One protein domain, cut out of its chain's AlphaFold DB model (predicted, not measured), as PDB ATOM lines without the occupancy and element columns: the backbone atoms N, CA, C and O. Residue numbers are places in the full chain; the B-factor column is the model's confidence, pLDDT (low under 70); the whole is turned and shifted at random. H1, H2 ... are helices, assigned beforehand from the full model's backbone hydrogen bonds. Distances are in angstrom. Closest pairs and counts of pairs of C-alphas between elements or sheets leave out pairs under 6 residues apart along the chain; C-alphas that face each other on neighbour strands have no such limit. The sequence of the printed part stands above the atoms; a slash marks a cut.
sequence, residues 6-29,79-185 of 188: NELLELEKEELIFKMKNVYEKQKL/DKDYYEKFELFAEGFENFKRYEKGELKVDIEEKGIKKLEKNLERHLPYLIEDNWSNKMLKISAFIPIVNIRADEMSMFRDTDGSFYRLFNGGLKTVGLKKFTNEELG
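What this domain is: This is residues 6 to 29 and 79 to 185 of the 188 residues of an uncharacterized protein of Fusobacterium sp. FSA-380-WT-3A (UniProt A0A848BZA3). Long helix H2 crosses two other long helices steeply, H3 near its start and the end of H4 farther along, while H3 and H4 are only near each other and short H8, nearest to the middle of the whole, packs on H4. H9 and H10 pack on H3, while H5 and H6 make one end of the longest axis. The printed part has 131 residues, with ten named helices, H1 to H10 in order along the chain, and no named strand: the class is all helix. It is compact, with a radius of gyration of the C-alphas of 15.0 A, yet elongated, spanning 47 by 30 by 26 A.

How they stand to each other: Begin at H1, residues 6 to 9, and go on to H2, residues 13 to 27, and H3, residues 79 to 100. H1 is close to H3 but not clearly touching: the closest C-alphas, of Leu 9 and Lys 97, are 6.3 A apart. H2 and H3 touch, closest at C-alphas 13 and 90, 5.6 A, at a steep tilt of 39 degrees, opposite ways. Next find H4, residues 110 to 128, which has a kink of 40 degrees near residue 122. With residues 127 to 128 alone it touches H2, closest at C-alphas 128 and 19, 4.9 A, at a steep tilt of 53 degrees. H5, residues 132 to 140, only just touches residue 27 of H2, with 3 pairs of C-alphas within 8 A, the closest 134 and 27, 6.3 A. H6, residues 144 to 147, is close to H5 but not clearly touching, closest at C-alphas 146 and 140, 6.1 A. H7, residues 154 to 157, and H8, residues 162 to 167, touch only at the corner, closest at C-alphas 156 and 163, 4.9 A. H8 touches H4, closest at C-alphas 162 and 123, 5.2 A, at a steep tilt of 44 degrees, opposite ways. H9, residues 176 to 179, touches residues 88 to 96 of H3, closest at C-alphas 179 and 92, 4.5 A. H10, residues 181 to 184, only just touches H3, with 3 pairs within 8 A, the closest C-alphas 181 and 92, 7.4 A. Every O i to N i+4 pair is within hydrogen-bond range in H2, H3, H5 and H8, and 12 of 15 are in H4; the other helices are too short for such a pair.

Where its parts are: Find C-alpha 6 at (18.385, 19.919, 13.840), where H1 begins. H2 is 21.2 A long, H3 31.2 A, H4 26.1 A and H5 12.2 A. H10 ends at C-alpha 184, (37.450, 19.104, 27.162).

The domain as a whole: The farthest C-alphas, of Glu 103 and Pro 144, are 49.0 A apart. Residues 30 to 78 are not printed, and C-alphas 29 and 79 are 13.0 A apart across that cut. Of the links printed whole, none is long. Mean pLDDT of the printed part is 88.8; residues 148 to 150 and 171 to 172 are under 70.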
ATOM      1  N   ASN A   6      18.346  21.305  14.307       91.12
ATOM      2  CA  ASN A   6      18.385  19.919  13.840       91.12
ATOM      3  C   ASN A   6      18.995  19.800  12.436       91.12
ATOM      4  O   ASN A   6      19.914  19.014  12.244       91.12
ATOM      5  N   GLU A   7      18.567  20.644  11.492       91.31
ATOM      6  CA  GLU A   7      19.145  20.691  10.138       91.31
ATOM      7  C   GLU A   7      20.635  21.059  10.143       91.31
ATOM      8  O   GLU A   7      21.394  20.632   9.277       91.31
ATOM      9  N   LEU A   8      21.071  21.899  11.085       92.62
ATOM     10  CA  LEU A   8      22.477  22.292  11.191       92.62
ATOM     11  C   LEU A   8      23.333  21.167  11.779       92.62
ATOM     12  O   LEU A   8      24.467  20.984  11.342       92.62
ATOM     13  N   LEU A   9      22.805  20.412  12.746       94.00
ATOM     14  CA  LEU A   9      23.508  19.296  13.384       94.00
ATOM     15  C   LEU A   9      23.655  18.073  12.464       94.00
ATOM     16  O   LEU A   9      24.488  17.214  12.744       94.00
ATOM     17  N   GLU A  10      22.910  18.000  11.359       94.00
ATOM     18  CA  GLU A  10      23.100  16.978  10.317       94.00
ATOM     19  C   GLU A  10      24.398  17.167   9.516       94.00
ATOM     20  O   GLU A  10      24.872  16.214   8.905       94.00
ATOM     21  N   LEU A  11      25.004  18.362   9.542       94.00
ATOM     22  CA  LEU A  11      26.242  18.634   8.811       94.00
ATOM     23  C   LEU A  11      27.397  17.781   9.339       94.00
ATOM     24  O   LEU A  11      27.692  17.777  10.540       94.00
ATOM     25  N   GLU A  12      28.086  17.104   8.424       95.00
ATOM     26  CA  GLU A  12      29.348  16.427   8.716       95.00
ATOM     27  C   GLU A  12      30.475  17.448   8.916       95.00
ATOM     28  O   GLU A  12      30.435  18.570   8.396       95.00
ATOM     29  N   LYS A  13      31.503  17.062   9.678       94.06
ATOM     30  CA  LYS A  13      32.628  17.941  10.019       94.06
ATOM     31  C   LYS A  13      33.322  18.469   8.760       94.06
ATOM     32  O   LYS A  13      33.552  19.673   8.631       94.06
ATOM     33  N   GLU A  14      33.620  17.583   7.818       95.69
ATOM     34  CA  GLU A  14      34.280  17.891   6.550       95.69
ATOM     35  C   GLU A  14      33.417  18.816   5.684       95.69
ATOM     36  O   GLU A  14      33.922  19.770   5.086       95.69
ATOM     37  N   GLU A  15      32.104  18.577   5.663       95.94
ATOM     38  CA  GLU A  15      31.147  19.408   4.934       95.94
ATOM     39  C   GLU A  15      31.074  20.825   5.521       95.94
ATOM     40  O   GLU A  15      31.087  21.814   4.778       95.94
ATOM     41  N   LEU A  16      31.041  20.942   6.851       96.50
ATOM     42  CA  LEU A  16      31.044  22.220   7.557       96.50
ATOM     43  C   LEU A  16      32.309  23.027   7.237       96.50
ATOM     44  O   LEU A  16      32.211  24.194   6.847       96.50
ATOM     45  N   ILE A  17      33.484  22.400   7.331       96.50
ATOM     46  CA  ILE A  17      34.770  23.027   6.993       96.50
ATOM     47  C   ILE A  17      34.765  23.510   5.542       96.50
ATOM     48  O   ILE A  17      35.141  24.654   5.266       96.50
ATOM     49  N   PHE A  18      34.327  22.661   4.610       96.69
ATOM     50  CA  PHE A  18      34.261  23.003   3.192       96.69
ATOM     51  C   PHE A  18      33.347  24.207   2.941       96.69
ATOM     52  O   PHE A  18      33.749  25.158   2.264       96.69
ATOM     53  N   LYS A  19      32.142  24.210   3.520       95.56
ATOM     54  CA  LYS A  19      31.184  25.317   3.389       95.56
ATOM     55  C   LYS A  19      31.745  26.623   3.951       95.56
ATOM     56  O   LYS A  19      31.660  27.644   3.270       95.56
ATOM     57  N   MET A  20      32.374  26.593   5.128       95.19
ATOM     58  CA  MET A  20      32.992  27.780   5.734       95.19
ATOM     59  C   MET A  20      34.143  28.333   4.890       95.19
ATOM     60  O   MET A  20      34.174  29.533   4.617       95.19
ATOM     61  N   LYS A  21      35.051  27.469   4.413       94.81
ATOM     62  CA  LYS A  21      36.152  27.865   3.516       94.81
ATOM     63  C   LYS A  21      35.615  28.485   2.225       94.81
ATOM     64  O   LYS A  21      36.095  29.534   1.806       94.81
ATOM     65  N   ASN A  22      34.584  27.890   1.628       94.44
ATOM     66  CA  ASN A  22      33.970  28.394   0.400       94.44
ATOM     67  C   ASN A  22      33.329  29.780   0.589       94.44
ATOM     68  O   ASN A  22      33.544  30.675  -0.226       94.44
ATOM     69  N   VAL A  23      32.567  29.988   1.668       93.31
ATOM     70  CA  VAL A  23      31.975  31.303   1.970       93.31
ATOM     71  C   VAL A  23      33.057  32.341   2.264       93.31
ATOM     72  O   VAL A  23      32.990  33.447   1.729       93.31
ATOM     73  N   TYR A  24      34.074  31.983   3.051       92.31
ATOM     74  CA  TYR A  24      35.219  32.845   3.349       92.31
ATOM     75  C   TYR A  24      35.940  33.296   2.067       92.31
ATOM     76  O   TYR A  24      36.152  34.491   1.863       92.31
ATOM     77  N   GLU A  25      36.243  32.367   1.156       90.44
ATOM     78  CA  GLU A  25      36.873  32.664  -0.138       90.44
ATOM     79  C   GLU A  25      36.014  33.570  -1.026       90.44
ATOM     80  O   GLU A  25      36.505  34.541  -1.603       90.44
ATOM     81  N   LYS A  26      34.706  33.318  -1.104       90.00
ATOM     82  CA  LYS A  26      33.785  34.162  -1.883       90.00
ATOM     83  C   LYS A  26      33.630  35.567  -1.310       90.00
ATOM     84  O   LYS A  26      33.385  36.519  -2.065       90.00
ATOM     85  N   GLN A  27      33.729  35.698   0.008       88.50
ATOM     86  CA  GLN A  27      33.584  36.969   0.703       88.50
ATOM     87  C   GLN A  27      34.784  37.889   0.470       88.50
ATOM     88  O   GLN A  27      34.583  39.095   0.317       88.50
ATOM     89  N   LYS A  28      35.988  37.325   0.306       88.31
ATOM     90  CA  LYS A  28      37.195  38.085  -0.037       88.31
ATOM     91  C   LYS A  28      37.001  38.927  -1.299       88.31
ATOM     92  O   LYS A  28      36.385  38.514  -2.294       88.31
ATOM     93  N   LEU A  29      37.535  40.144  -1.268       86.94
ATOM     94  CA  LEU A  29      37.657  40.967  -2.466       86.94
ATOM     95  C   LEU A  29      38.634  40.305  -3.441       86.94
ATOM     96  O   LEU A  29      39.642  39.722  -3.040       86.94
ATOM     97  N   ASP A  79      44.952  34.057   5.919       86.12
ATOM     98  CA  ASP A  79      44.119  32.946   5.432       86.12
ATOM     99  C   ASP A  79      44.432  31.619   6.130       86.12
ATOM    100  O   ASP A  79      43.519  30.881   6.503       86.12
ATOM    101  N   LYS A  80      45.720  31.337   6.355       87.25
ATOM    102  CA  LYS A  80      46.158  30.117   7.039       87.25
ATOM    103  C   LYS A  80      45.594  30.044   8.460       87.25
ATOM    104  O   LYS A  80      45.003  29.031   8.828       87.25
ATOM    105  N   ASP A  81      45.705  31.136   9.211       89.56
ATOM    106  CA  ASP A  81      45.227  31.221  10.590       89.56
ATOM    107  C   ASP A  81      43.709  31.014  10.667       89.56
ATOM    108  O   ASP A  81      43.208  30.351  11.577       89.56
ATOM    109  N   TYR A  82      42.945  31.556   9.711       89.81
ATOM    110  CA  TYR A  82      41.496  31.341   9.672       89.81
ATOM    111  C   TYR A  82      41.120  29.915   9.277       89.81
ATOM    112  O   TYR A  82      40.152  29.385   9.817       89.81
ATOM    113  N   TYR A  83      41.893  29.254   8.417       93.12
ATOM    114  CA  TYR A  83      41.664  27.842   8.111       93.12
ATOM    115  C   TYR A  83      41.901  26.949   9.317       93.12
ATOM    116  O   TYR A  83      41.055  26.104   9.594       93.12
ATOM    117  N   GLU A  84      42.956  27.189  10.090       93.69
ATOM    118  CA  GLU A  84      43.184  26.483  11.356       93.69
ATOM    119  C   GLU A  84      42.051  26.749  12.363       93.69
ATOM    120  O   GLU A  84      41.541  25.825  13.000       93.69
ATOM    121  N   LYS A  85      41.560  27.993  12.448       94.50
ATOM    122  CA  LYS A  85      40.388  28.334  13.271       94.50
ATOM    123  C   LYS A  85      39.105  27.633  12.810       94.50
ATOM    124  O   LYS A  85      38.276  27.309  13.657       94.50
ATOM    125  N   PHE A  86      38.915  27.392  11.513       95.81
ATOM    126  CA  PHE A  86      37.757  26.644  11.004       95.81
ATOM    127  C   PHE A  86      37.819  25.163  11.375       95.81
ATOM    128  O   PHE A  86      36.787  24.589  11.711       95.81
ATOM    129  N   GLU A  87      39.009  24.564  11.383       95.56
ATOM    130  CA  GLU A  87      39.197  23.191  11.870       95.56
ATOM    131  C   GLU A  87      38.822  23.081  13.357       95.56
ATOM    132  O   GLU A  87      38.049  22.201  13.737       95.56
ATOM    133  N   LEU A  88      39.296  24.018  14.191       95.75
ATOM    134  CA  LEU A  88      38.945  24.075  15.618       95.75
ATOM    135  C   LEU A  88      37.450  24.326  15.838       95.75
ATOM    136  O   LEU A  88      36.838  23.743  16.729       95.75
ATOM    137  N   PHE A  89      36.848  25.189  15.021       96.75
ATOM    138  CA  PHE A  89      35.412  25.435  15.053       96.75
ATOM    139  C   PHE A  89      34.622  24.161  14.758       96.75
ATOM    140  O   PHE A  89      33.693  23.835  15.493       96.75
ATOM    141  N   ALA A  90      34.993  23.440  13.701       96.50
ATOM    142  CA  ALA A  90      34.318  22.217  13.293       96.50
ATOM    143  C   ALA A  90      34.525  21.081  14.304       96.50
ATOM    144  O   ALA A  90      33.603  20.315  14.559       96.50
ATOM    145  N   GLU A  91      35.700  21.004  14.930       95.88
ATOM    146  CA  GLU A  91      35.946  20.120  16.072       95.88
ATOM    147  C   GLU A  91      35.005  20.434  17.246       95.88
ATOM    148  O   GLU A  91      34.308  19.541  17.726       95.88
ATOM    149  N   GLY A  92      34.923  21.702  17.663       95.75
ATOM    150  CA  GLY A  92      34.003  22.127  18.720       95.75
ATOM    151  C   GLY A  92      32.535  21.869  18.368       95.75
ATOM    152  O   GLY A  92      31.753  21.468  19.226       95.75
ATOM    153  N   PHE A  93      32.155  22.042  17.100       96.81
ATOM    154  CA  PHE A  93      30.810  21.742  16.609       96.81
ATOM    155  C   PHE A  93      30.483  20.244  16.662       96.81
ATOM    156  O   PHE A  93      29.402  19.865  17.110       96.81
ATOM    157  N   GLU A  94      31.415  19.379  16.264       96.00
ATOM    158  CA  GLU A  94      31.219  17.928  16.309       96.00
ATOM    159  C   GLU A  94      31.109  17.421  17.754       96.00
ATOM    160  O   GLU A  94      30.238  16.617  18.080       96.00
ATOM    161  N   ASN A  95      31.920  17.951  18.668       95.19
ATOM    162  CA  ASN A  95      31.801  17.623  20.088       95.19
ATOM    163  C   ASN A  95      30.514  18.176  20.715       95.19
ATOM    164  O   ASN A  95      29.927  17.513  21.571       95.19
ATOM    165  N   PHE A  96      30.026  19.334  20.264       94.94
ATOM    166  CA  PHE A  96      28.699  19.825  20.636       94.94
ATOM    167  C   PHE A  96      27.590  18.874  20.154       94.94
ATOM    168  O   PHE A  96      26.710  18.520  20.936       94.94
ATOM    169  N   LYS A  97      27.667  18.356  18.920       95.06
ATOM    170  CA  LYS A  97      26.742  17.314  18.428       95.06
ATOM    171  C   LYS A  97      26.766  16.058  19.302       95.06
ATOM    172  O   LYS A  97      25.714  15.497  19.598       95.06
ATOM    173  N   ARG A  98      27.950  15.610  19.722       93.56
ATOM    174  CA  ARG A  98      28.107  14.458  20.630       93.56
ATOM    175  C   ARG A  98      27.489  14.726  22.003       93.56
ATOM    176  O   ARG A  98      26.859  13.837  22.569       93.56
ATOM    177  N   TYR A  99      27.617  15.950  22.515       93.50
ATOM    178  CA  TYR A  99      26.930  16.379  23.734       93.50
ATOM    179  C   TYR A  99      25.401  16.313  23.590       93.50
ATOM    180  O   TYR A  99      24.754  15.701  24.436       93.50
ATOM    181  N   GLU A 100      24.831  16.839  22.501       92.44
ATOM    182  CA  GLU A 100      23.379  16.793  22.238       92.44
ATOM    183  C   GLU A 100      22.841  15.353  22.147       92.44
ATOM    184  O   GLU A 100      21.720  15.063  22.560       92.44
ATOM    185  N   LYS A 101      23.665  14.417  21.660       91.88
ATOM    186  CA  LYS A 101      23.355  12.978  21.628       91.88
ATOM    187  C   LYS A 101      23.540  12.269  22.978       91.88
ATOM    188  O   LYS A 101      23.222  11.088  23.092       91.88
ATOM    189  N   GLY A 102      24.060  12.957  23.996       89.69
ATOM    190  CA  GLY A 102      24.366  12.390  25.312       89.69
ATOM    191  C   GLY A 102      25.644  11.543  25.362       89.69
ATOM    192  O   GLY A 102      25.897  10.874  26.363       89.69
ATOM    193  N   GLU A 103      26.464  11.570  24.310       90.38
ATOM    194  CA  GLU A 103      27.728  10.825  24.204       90.38
ATOM    195  C   GLU A 103      28.880  11.515  24.950       90.38
ATOM    196  O   GLU A 103      29.935  10.918  25.172       90.38
ATOM    197  N   LEU A 104      28.694  12.783  25.326       89.81
ATOM    198  CA  LEU A 104      29.696  13.620  25.974       89.81
ATOM    199  C   LEU A 104      29.056  14.406  27.121       89.81
ATOM    200  O   LEU A 104      27.945  14.914  26.991       89.81
ATOM    201  N   LYS A 105      29.756  14.518  28.255       85.00
ATOM    202  CA  LYS A 105      29.325  15.337  29.395       85.00
ATOM    203  C   LYS A 105      30.213  16.567  29.504       85.00
ATOM    204  O   LYS A 105      31.431  16.437  29.552       85.00
ATOM    205  N   VAL A 106      29.592  17.737  29.580       84.94
ATOM    206  CA  VAL A 106      30.259  19.026  29.801       84.94
ATOM    207  C   VAL A 106      29.702  19.691  31.046       84.94
ATOM    208  O   VAL A 106      28.491  19.691  31.263       84.94
ATOM    209  N   ASP A 107      30.590  20.288  31.836       86.12
ATOM    210  CA  ASP A 107      30.217  21.118  32.981       86.12
ATOM    211  C   ASP A 107      29.943  22.555  32.518       86.12
ATOM    212  O   ASP A 107      30.768  23.463  32.630       86.12
ATOM    213  N   ILE A 108      28.794  22.732  31.868       86.25
ATOM    214  CA  ILE A 108      28.332  24.017  31.350       86.25
ATOM    215  C   ILE A 108      26.890  24.221  31.807       86.25
ATOM    216  O   ILE A 108      26.049  23.336  31.662       86.25
ATOM    217  N   GLU A 109      26.578  25.413  32.321       88.19
ATOM    218  CA  GLU A 109      25.210  25.760  32.706       88.19
ATOM    219  C   GLU A 109      24.228  25.565  31.535       88.19
ATOM    220  O   GLU A 109      24.446  26.083  30.436       88.19
ATOM    221  N   GLU A 110      23.079  24.932  31.789       87.56
ATOM    222  CA  GLU A 110      22.024  24.681  30.787       87.56
ATOM    223  C   GLU A 110      21.574  25.970  30.070       87.56
ATOM    224  O   GLU A 110      21.272  25.997  28.875       87.56
ATOM    225  N   LYS A 111      21.581  27.099  30.786       88.31
ATOM    226  CA  LYS A 111      21.283  28.419  30.214       88.31
ATOM    227  C   LYS A 111      22.330  28.865  29.189       88.31
ATOM    228  O   LYS A 111      21.986  29.592  28.254       88.31
ATOM    229  N   GLY A 112      23.592  28.490  29.382       88.12
ATOM    230  CA  GLY A 112      24.682  28.710  28.435       88.12
ATOM    231  C   GLY A 112      24.491  27.890  27.162       88.12
ATOM    232  O   GLY A 112      24.592  28.453  26.073       88.12
ATOM    233  N   ILE A 113      24.107  26.621  27.310       90.88
ATOM    234  CA  ILE A 113      23.810  25.687  26.211       90.88
ATOM    235  C   ILE A 113      22.642  26.179  25.349       90.88
ATOM    236  O   ILE A 113      22.829  26.457  24.168       90.88
ATOM    237  N   LYS A 114      21.482  26.475  25.953       91.12
ATOM    238  CA  LYS A 114      20.306  27.007  25.226       91.12
ATOM    239  C   LYS A 114      20.585  28.302  24.467       91.12
ATOM    240  O   LYS A 114      19.881  28.664  23.524       91.12
ATOM    241  N   LYS A 115      21.563  29.086  24.923       92.06
ATOM    242  CA  LYS A 115      21.999  30.290  24.209       92.06
ATOM    243  C   LYS A 115      22.932  29.963  23.050       92.06
ATOM    244  O   LYS A 115      22.832  30.635  22.027       92.06
ATOM    245  N   LEU A 116      23.820  28.985  23.210       92.50
ATOM    246  CA  LEU A 116      24.679  28.494  22.138       92.50
ATOM    247  C   LEU A 116      23.833  27.917  20.997       92.50
ATOM    248  O   LEU A 116      24.013  28.351  19.867       92.50
ATOM    249  N   GLU A 117      22.842  27.075  21.294       93.31
ATOM    250  CA  GLU A 117      21.863  26.559  20.320       93.31
ATOM    251  C   GLU A 117      21.228  27.686  19.490       93.31
ATOM    252  O   GLU A 117      21.332  27.721  18.263       93.31
ATOM    253  N   LYS A 118      20.649  28.688  20.165       92.00
ATOM    254  CA  LYS A 118      20.043  29.860  19.508       92.00
ATOM    255  C   LYS A 118      21.048  30.658  18.689       92.00
ATOM    256  O   LYS A 118      20.697  31.231  17.656       92.00
ATOM    257  N   ASN A 119      22.286  30.757  19.167       92.38
ATOM    258  CA  ASN A 119      23.341  31.429  18.431       92.38
ATOM    259  C   ASN A 119      23.724  30.632  17.185       92.38
ATOM    260  O   ASN A 119      23.897  31.263  16.148       92.38
ATOM    261  N   LEU A 120      23.797  29.298  17.240       93.81
ATOM    262  CA  LEU A 120      24.061  28.438  16.082       93.81
ATOM    263  C   LEU A 120      22.992  28.631  15.011       93.81
ATOM    264  O   LEU A 120      23.333  28.998  13.889       93.81
ATOM    265  N   GLU A 121      21.712  28.528  15.368       93.25
ATOM    266  CA  GLU A 121      20.596  28.771  14.438       93.25
ATOM    267  C   GLU A 121      20.659  30.158  13.791       93.25
ATOM    268  O   GLU A 121      20.352  30.342  12.609       93.25
ATOM    269  N   ARG A 122      21.059  31.165  14.573       91.00
ATOM    270  CA  ARG A 122      21.121  32.549  14.113       91.00
ATOM    271  C   ARG A 122      22.347  32.831  13.257       91.00
ATOM    272  O   ARG A 122      22.219  33.546  12.271       91.00
ATOM    273  N   HIS A 123      23.524  32.371  13.665       92.19
ATOM    274  CA  HIS A 123      24.808  32.851  13.158       92.19
ATOM    275  C   HIS A 123      25.494  31.870  12.215       92.19
ATOM    276  O   HIS A 123      26.149  32.323  11.275       92.19
ATOM    277  N   LEU A 124      25.331  30.557  12.414       94.12
ATOM    278  CA  LEU A 124      25.993  29.554  11.582       94.12
ATOM    279  C   LEU A 124      25.600  29.669  10.103       94.12
ATOM    280  O   LEU A 124      26.518  29.672   9.284       94.12
ATOM    281  N   PRO A 125      24.317  29.884   9.728       92.81
ATOM    282  CA  PRO A 125      23.938  30.057   8.324       92.81
ATOM    283  C   PRO A 125      24.719  31.162   7.613       92.81
ATOM    284  O   PRO A 125      25.022  31.039   6.430       92.81
ATOM    285  N   TYR A 126      25.105  32.225   8.327       90.94
ATOM    286  CA  TYR A 126      25.884  33.299   7.719       90.94
ATOM    287  C   TYR A 126      27.304  32.868   7.331       90.94
ATOM    288  O   TYR A 126      27.874  33.418   6.393       90.94
ATOM    289  N   LEU A 127      27.859  31.874   8.027       92.56
ATOM    290  CA  LEU A 127      29.213  31.368   7.817       92.56
ATOM    291  C   LEU A 127      29.282  30.232   6.790       92.56
ATOM    292  O   LEU A 127      30.365  29.964   6.283       92.56
ATOM    293  N   ILE A 128      28.160  29.565   6.492       93.75
ATOM    294  CA  ILE A 128      28.124  28.367   5.630       93.75
ATOM    295  C   ILE A 128      27.319  28.550   4.338       93.75
ATOM    296  O   ILE A 128      27.398  27.707   3.446       93.75
ATOM    297  N   GLU A 129      26.558  29.641   4.213       90.44
ATOM    298  CA  GLU A 129      25.775  29.964   3.019       90.44
ATOM    299  C   GLU A 129      26.063  31.371   2.496       90.44
ATOM    300  O   GLU A 129      26.184  32.341   3.253       90.44
ATOM    301  N   ASP A 130      26.064  31.495   1.166       82.19
ATOM    302  CA  ASP A 130      26.003  32.797   0.510       82.19
ATOM    303  C   ASP A 130      24.687  33.483   0.868       82.19
ATOM    304  O   ASP A 130      23.593  33.011   0.555       82.19
ATOM    305  N   ASN A 131      24.790  34.643   1.500       83.06
ATOM    306  CA  ASN A 131      23.634  35.403   1.937       83.06
ATOM    307  C   ASN A 131      23.794  36.892   1.607       83.06
ATOM    308  O   ASN A 131      24.860  37.373   1.217       83.06
ATOM    309  N   TRP A 132      22.692  37.628   1.745       83.81
ATOM    310  CA  TRP A 132      22.657  39.061   1.462       83.81
ATOM    311  C   TRP A 132      23.626  39.863   2.339       83.81
ATOM    312  O   TRP A 132      24.248  40.797   1.843       83.81
ATOM    313  N   SER A 133      23.818  39.486   3.605       81.81
ATOM    314  CA  SER A 133      24.752  40.172   4.504       81.81
ATOM    315  C   SER A 133      26.190  40.082   3.995       81.81
ATOM    316  O   SER A 133      26.879  41.096   3.982       81.81
ATOM    317  N   ASN A 134      26.622  38.917   3.499       80.56
ATOM    318  CA  ASN A 134      27.976  38.729   2.953       80.56
ATOM    319  C   ASN A 134      28.190  39.622   1.728       80.56
ATOM    320  O   ASN A 134      29.233  40.258   1.582       80.56
ATOM    321  N   LYS A 135      27.166  39.732   0.870       83.56
ATOM    322  CA  LYS A 135      27.180  40.649  -0.278       83.56
ATOM    323  C   LYS A 135      27.269  42.108   0.172       83.56
ATOM    324  O   LYS A 135      28.057  42.861  -0.389       83.56
ATOM    325  N   MET A 136      26.499  42.498   1.188       83.69
ATOM    326  CA  MET A 136      26.508  43.865   1.714       83.69
ATOM    327  C   MET A 136      27.840  44.231   2.367       83.69
ATOM    328  O   MET A 136      28.320  45.329   2.114       83.69
ATOM    329  N   LEU A 137      28.463  43.321   3.124       84.19
ATOM    330  CA  LEU A 137      29.802  43.526   3.695       84.19
ATOM    331  C   LEU A 137      30.853  43.731   2.598       84.19
ATOM    332  O   LEU A 137      31.690  44.629   2.673       84.19
ATOM    333  N   LYS A 138      30.760  42.949   1.519       85.12
ATOM    334  CA  LYS A 138      31.642  43.098   0.358       85.12
ATOM    335  C   LYS A 138      31.460  44.443  -0.350       85.12
ATOM    336  O   LYS A 138      32.435  45.043  -0.789       85.12
ATOM    337  N   ILE A 139      30.224  44.933  -0.455       85.25
ATOM    338  CA  ILE A 139      29.926  46.257  -1.024       85.25
ATOM    339  C   ILE A 139      30.413  47.369  -0.088       85.25
ATOM    340  O   ILE A 139      31.010  48.342  -0.547       85.25
ATOM    341  N   SER A 140      30.197  47.233   1.223       83.56
ATOM    342  CA  SER A 140      30.580  48.255   2.197       83.56
ATOM    343  C   SER A 140      32.086  48.424   2.333       83.56
ATOM    344  O   SER A 140      32.526  49.519   2.674       83.56
ATOM    345  N   ALA A 141      32.879  47.406   1.988       82.88
ATOM    346  CA  ALA A 141      34.333  47.516   1.905       82.88
ATOM    347  C   ALA A 141      34.803  48.596   0.904       82.88
ATOM    348  O   ALA A 141      35.895  49.137   1.046       82.88
ATOM    349  N   PHE A 142      33.973  48.985  -0.072       83.50
ATOM    350  CA  PHE A 142      34.275  50.100  -0.983       83.50
ATOM    351  C   PHE A 142      33.868  51.474  -0.443       83.50
ATOM    352  O   PHE A 142      34.192  52.486  -1.063       83.50
ATOM    353  N   ILE A 143      33.161  51.537   0.688       83.56
ATOM    354  CA  ILE A 143      32.772  52.784   1.344       83.56
ATOM    355  C   ILE A 143      33.828  53.079   2.416       83.56
ATOM    356  O   ILE A 143      33.817  52.420   3.454       83.56
ATOM    357  N   PRO A 144      34.719  54.073   2.231       74.38
ATOM    358  CA  PRO A 144      35.890  54.258   3.095       74.38
ATOM    359  C   PRO A 144      35.556  54.387   4.584       74.38
ATOM    360  O   PRO A 144      36.178  53.738   5.415       74.38
ATOM    361  N   ILE A 145      34.514  55.157   4.918       71.12
ATOM    362  CA  ILE A 145      34.052  55.357   6.303       71.12
ATOM    363  C   ILE A 145      33.645  54.032   6.955       71.12
ATOM    364  O   ILE A 145      33.871  53.828   8.147       71.12
ATOM    365  N   VAL A 146      33.024  53.140   6.180       72.44
ATOM    366  CA  VAL A 146      32.547  51.852   6.682       72.44
ATOM    367  C   VAL A 146      33.697  50.857   6.742       72.44
ATOM    368  O   VAL A 146      33.869  50.240   7.783       72.44
ATOM    369  N   ASN A 147      34.537  50.784   5.708       71.12
ATOM    370  CA  ASN A 147      35.696  49.887   5.629       71.12
ATOM    371  C   ASN A 147      36.730  50.108   6.754       71.12
ATOM    372  O   ASN A 147      37.409  49.174   7.174       71.12
ATOM    373  N   ILE A 148      36.826  51.330   7.295       66.50
ATOM    374  CA  ILE A 148      37.650  51.618   8.484       66.50
ATOM    375  C   ILE A 148      37.146  50.853   9.720       66.50
ATOM    376  O   ILE A 148      37.939  50.494  10.588       66.50
ATOM    377  N   ARG A 149      35.831  50.628   9.828       67.75
ATOM    378  CA  ARG A 149      35.201  49.942  10.966       67.75
ATOM    379  C   ARG A 149      34.912  48.472  10.717       67.75
ATOM    380  O   ARG A 149      35.029  47.691  11.649       67.75
ATOM    381  N   ALA A 150      34.453  48.144   9.519       68.94
ATOM    382  CA  ALA A 150      34.029  46.816   9.136       68.94
ATOM    383  C   ALA A 150      34.380  46.587   7.663       68.94
ATOM    384  O   ALA A 150      33.804  47.224   6.773       68.94
ATOM    385  N   ASP A 151      35.349  45.709   7.419       77.88
ATOM    386  CA  ASP A 151      35.747  45.323   6.073       77.88
ATOM    387  C   ASP A 151      34.908  44.146   5.559       77.88
ATOM    388  O   ASP A 151      33.954  43.684   6.197       77.88
ATOM    389  N   GLU A 152      35.225  43.658   4.362       83.00
ATOM    390  CA  GLU A 152      34.502  42.540   3.776       83.00
ATOM    391  C   GLU A 152      34.588  41.283   4.645       83.00
ATOM    392  O   GLU A 152      33.670  40.476   4.594       83.00
ATOM    393  N   MET A 153      35.628  41.121   5.468       87.31
ATOM    394  CA  MET A 153      35.887  39.933   6.280       87.31
ATOM    395  C   MET A 153      35.384  40.052   7.722       87.31
ATOM    396  O   MET A 153      35.463  39.070   8.466       87.31
ATOM    397  N   SER A 154      34.794  41.183   8.110       86.50
ATOM    398  CA  SER A 154      34.272  41.458   9.458       86.50
ATOM    399  C   SER A 154      33.441  40.339  10.073       86.50
ATOM    400  O   SER A 154      33.503  40.081  11.271       86.50
ATOM    401  N   MET A 155      32.682  39.601   9.266       87.38
ATOM    402  CA  MET A 155      31.872  38.494   9.772       87.38
ATOM    403  C   MET A 155      32.690  37.328  10.350       87.38
ATOM    404  O   MET A 155      32.196  36.601  11.220       87.38
ATOM    405  N   PHE A 156      33.923  37.165   9.875       88.19
ATOM    406  CA  PHE A 156      34.878  36.163  10.332       88.19
ATOM    407  C   PHE A 156      35.902  36.730  11.322       88.19
ATOM    408  O   PHE A 156      36.332  36.005  12.219       88.19
ATOM    409  N   ARG A 157      36.295  38.001  11.156       85.19
ATOM    410  CA  ARG A 157      37.440  38.597  11.864       85.19
ATOM    411  C   ARG A 157      37.063  39.441  13.077       85.19
ATOM    412  O   ARG A 157      37.807  39.443  14.056       85.19
ATOM    413  N   ASP A 158      35.920  40.117  13.040       84.06
ATOM    414  CA  ASP A 158      35.567  41.064  14.094       84.06
ATOM    415  C   ASP A 158      35.031  40.352  15.333       84.06
ATOM    416  O   ASP A 158      34.400  39.294  15.262       84.06
ATOM    417  N   THR A 159      35.203  40.996  16.484       80.44
ATOM    418  CA  THR A 159      34.653  40.545  17.770       80.44
ATOM    419  C   THR A 159      33.124  40.487  17.767       80.44
ATOM    420  O   THR A 159      32.523  39.670  18.461       80.44
ATOM    421  N   ASP A 160      32.483  41.317  16.946       81.31
ATOM    422  CA  ASP A 160      31.039  41.285  16.721       81.31
ATOM    423  C   ASP A 160      30.614  40.360  15.572       81.31
ATOM    424  O   ASP A 160      29.413  40.145  15.379       81.31
ATOM    425  N   GLY A 161      31.568  39.774  14.845       86.81
ATOM    426  CA  GLY A 161      31.329  38.856  13.738       86.81
ATOM    427  C   GLY A 161      30.666  37.547  14.174       86.81
ATOM    428  O   GLY A 161      30.835  37.066  15.298       86.81
ATOM    429  N   SER A 162      29.909  36.935  13.256       91.25
ATOM    430  CA  SER A 162      29.232  35.652  13.494       91.25
ATOM    431  C   SER A 162      30.213  34.550  13.902       91.25
ATOM    432  O   SER A 162      29.888  33.763  14.788       91.25
ATOM    433  N   PHE A 163      31.420  34.513  13.319       93.75
ATOM    434  CA  PHE A 163      32.434  33.519  13.683       93.75
ATOM    435  C   PHE A 163      32.888  33.682  15.134       93.75
ATOM    436  O   PHE A 163      32.817  32.728  15.907       93.75
ATOM    437  N   TYR A 164      33.286  34.895  15.535       91.31
ATOM    438  CA  TYR A 164      33.740  35.162  16.900       91.31
ATOM    439  C   TYR A 164      32.650  34.836  17.927       91.31
ATOM    440  O   TYR A 164      32.921  34.157  18.917       91.31
ATOM    441  N   ARG A 165      31.404  35.252  17.669       91.19
ATOM    442  CA  ARG A 165      30.263  35.003  18.565       91.19
ATOM    443  C   ARG A 165      29.956  33.523  18.753       91.19
ATOM    444  O   ARG A 165      29.566  33.131  19.848       91.19
ATOM    445  N   LEU A 166      30.100  32.718  17.704       94.12
ATOM    446  CA  LEU A 166      29.891  31.275  17.794       94.12
ATOM    447  C   LEU A 166      31.078  30.564  18.432       94.12
ATOM    448  O   LEU A 166      30.878  29.670  19.247       94.12
ATOM    449  N   PHE A 167      32.301  30.952  18.077       94.81
ATOM    450  CA  PHE A 167      33.496  30.259  18.534       94.81
ATOM    451  C   PHE A 167      33.873  30.643  19.965       94.81
ATOM    452  O   PHE A 167      33.963  29.780  20.831       94.81
ATOM    453  N   ASN A 168      34.036  31.934  20.245       91.69
ATOM    454  CA  ASN A 168      34.458  32.427  21.559       91.69
ATOM    455  C   ASN A 168      33.278  32.693  22.500       91.69
ATOM    456  O   ASN A 168      33.455  32.716  23.717       91.69
ATOM    457  N   GLY A 169      32.079  32.889  21.948       86.88
ATOM    458  CA  GLY A 169      30.948  33.418  22.698       86.88
ATOM    459  C   GLY A 169      31.010  34.944  22.834       86.88
ATOM    460  O   GLY A 169      31.914  35.623  22.356       86.88
ATOM    461  N   GLY A 170      30.001  35.496  23.494       75.88
ATOM    462  CA  GLY A 170      29.929  36.869  23.993       75.88
ATOM    463  C   GLY A 170      29.498  36.931  25.465       75.88
ATOM    464  O   GLY A 170      29.520  35.935  26.193       75.88
ATOM    465  N   LEU A 171      29.060  38.108  25.921       62.88
ATOM    466  CA  LEU A 171      28.676  38.339  27.319       62.88
ATOM    467  C   LEU A 171      27.557  37.373  27.765       62.88
ATOM    468  O   LEU A 171      26.400  37.488  27.349       62.88
ATOM    469  N   LYS A 172      27.896  36.438  28.667       68.25
ATOM    470  CA  LYS A 172      26.996  35.406  29.234       68.25
ATOM    471  C   LYS A 172      26.528  34.334  28.235       68.25
ATOM    472  O   LYS A 172      25.444  33.770  28.426       68.25
ATOM    473  N   THR A 173      27.273  34.098  27.161       80.12
ATOM    474  CA  THR A 173      27.009  33.045  26.162       80.12
ATOM    475  C   THR A 173      28.252  32.184  26.023       80.12
ATOM    476  O   THR A 173      29.352  32.722  25.950       80.12
ATOM    477  N   VAL A 174      28.065  30.872  25.968       89.38
ATOM    478  CA  VAL A 174      29.149  29.916  25.755       89.38
ATOM    479  C   VAL A 174      29.408  29.802  24.256       89.38
ATOM    480  O   VAL A 174      28.460  29.836  23.473       89.38
ATOM    481  N   GLY A 175      30.678  29.726  23.865       93.25
ATOM    482  CA  GLY A 175      31.091  29.473  22.489       93.25
ATOM    483  C   GLY A 175      31.547  28.030  22.283       93.25
ATOM    484  O   GLY A 175      31.896  27.336  23.240       93.25
ATOM    485  N   LEU A 176      31.598  27.601  21.023       95.12
ATOM    486  CA  LEU A 176      32.065  26.272  20.616       95.12
ATOM    487  C   LEU A 176      33.511  25.983  21.017       95.12
ATOM    488  O   LEU A 176      33.881  24.817  21.111       95.12
ATOM    489  N   LYS A 177      34.321  27.006  21.317       93.50
ATOM    490  CA  LYS A 177      35.663  26.814  21.866       93.50
ATOM    491  C   LYS A 177      35.631  25.939  23.122       93.50
ATOM    492  O   LYS A 177      36.493  25.095  23.273       93.50
ATOM    493  N   LYS A 178      34.605  26.053  23.975       92.44
ATOM    494  CA  LYS A 178      34.464  25.208  25.178       92.44
ATOM    495  C   LYS A 178      34.210  23.727  24.891       92.44
ATOM    496  O   LYS A 178      34.252  22.925  25.814       92.44
ATOM    497  N   PHE A 179      33.950  23.384  23.635       93.81
ATOM    498  CA  PHE A 179      33.749  22.023  23.167       93.81
ATOM    499  C   PHE A 179      34.944  21.499  22.361       93.81
ATOM    500  O   PHE A 179      34.871  20.393  21.836       93.81
ATOM    501  N   THR A 180      36.046  22.245  22.219       92.94
ATOM    502  CA  THR A 180      37.248  21.694  21.573       92.94
ATOM    503  C   THR A 180      37.867  20.606  22.443       92.94
ATOM    504  O   THR A 180      37.728  20.613  23.666       92.94
ATOM    505  N   ASN A 181      38.580  19.672  21.821       91.31
ATOM    506  CA  ASN A 181      39.256  18.579  22.516       91.31
ATOM    507  C   ASN A 181      40.208  19.103  23.597       91.31
ATOM    508  O   ASN A 181      40.256  18.549  24.688       91.31
ATOM    509  N   GLU A 182      40.899  20.209  23.314       89.50
ATOM    510  CA  GLU A 182      41.781  20.883  24.270       89.50
ATOM    511  C   GLU A 182      41.038  21.322  25.542       89.50
ATOM    512  O   GLU A 182      41.472  21.012  26.647       89.50
ATOM    513  N   GLU A 183      39.896  22.001  25.407       90.12
ATOM    514  CA  GLU A 183      39.130  22.508  26.557       90.12
ATOM    515  C   GLU A 183      38.373  21.394  27.289       90.12
ATOM    516  O   GLU A 183      38.085  21.518  28.480       90.12
ATOM    517  N   LEU A 184      38.078  20.296  26.594       88.31
ATOM    518  CA  LEU A 184      37.450  19.104  27.162       88.31
ATOM    519  C   LEU A 184      38.457  18.104  27.752       88.31
ATOM    520  O   LEU A 184      38.034  17.120  28.359       88.31
ATOM    521  N   GLY A 185      39.765  18.323  27.583       84.50
ATOM    522  CA  GLY A 185      40.806  17.392  28.028       84.50
ATOM    523  C   GLY A 185      40.795  16.045  27.293       84.50
ATOM    524  O   GLY A 185      41.170  15.028  27.871       84.50
TER     525      GLY A 185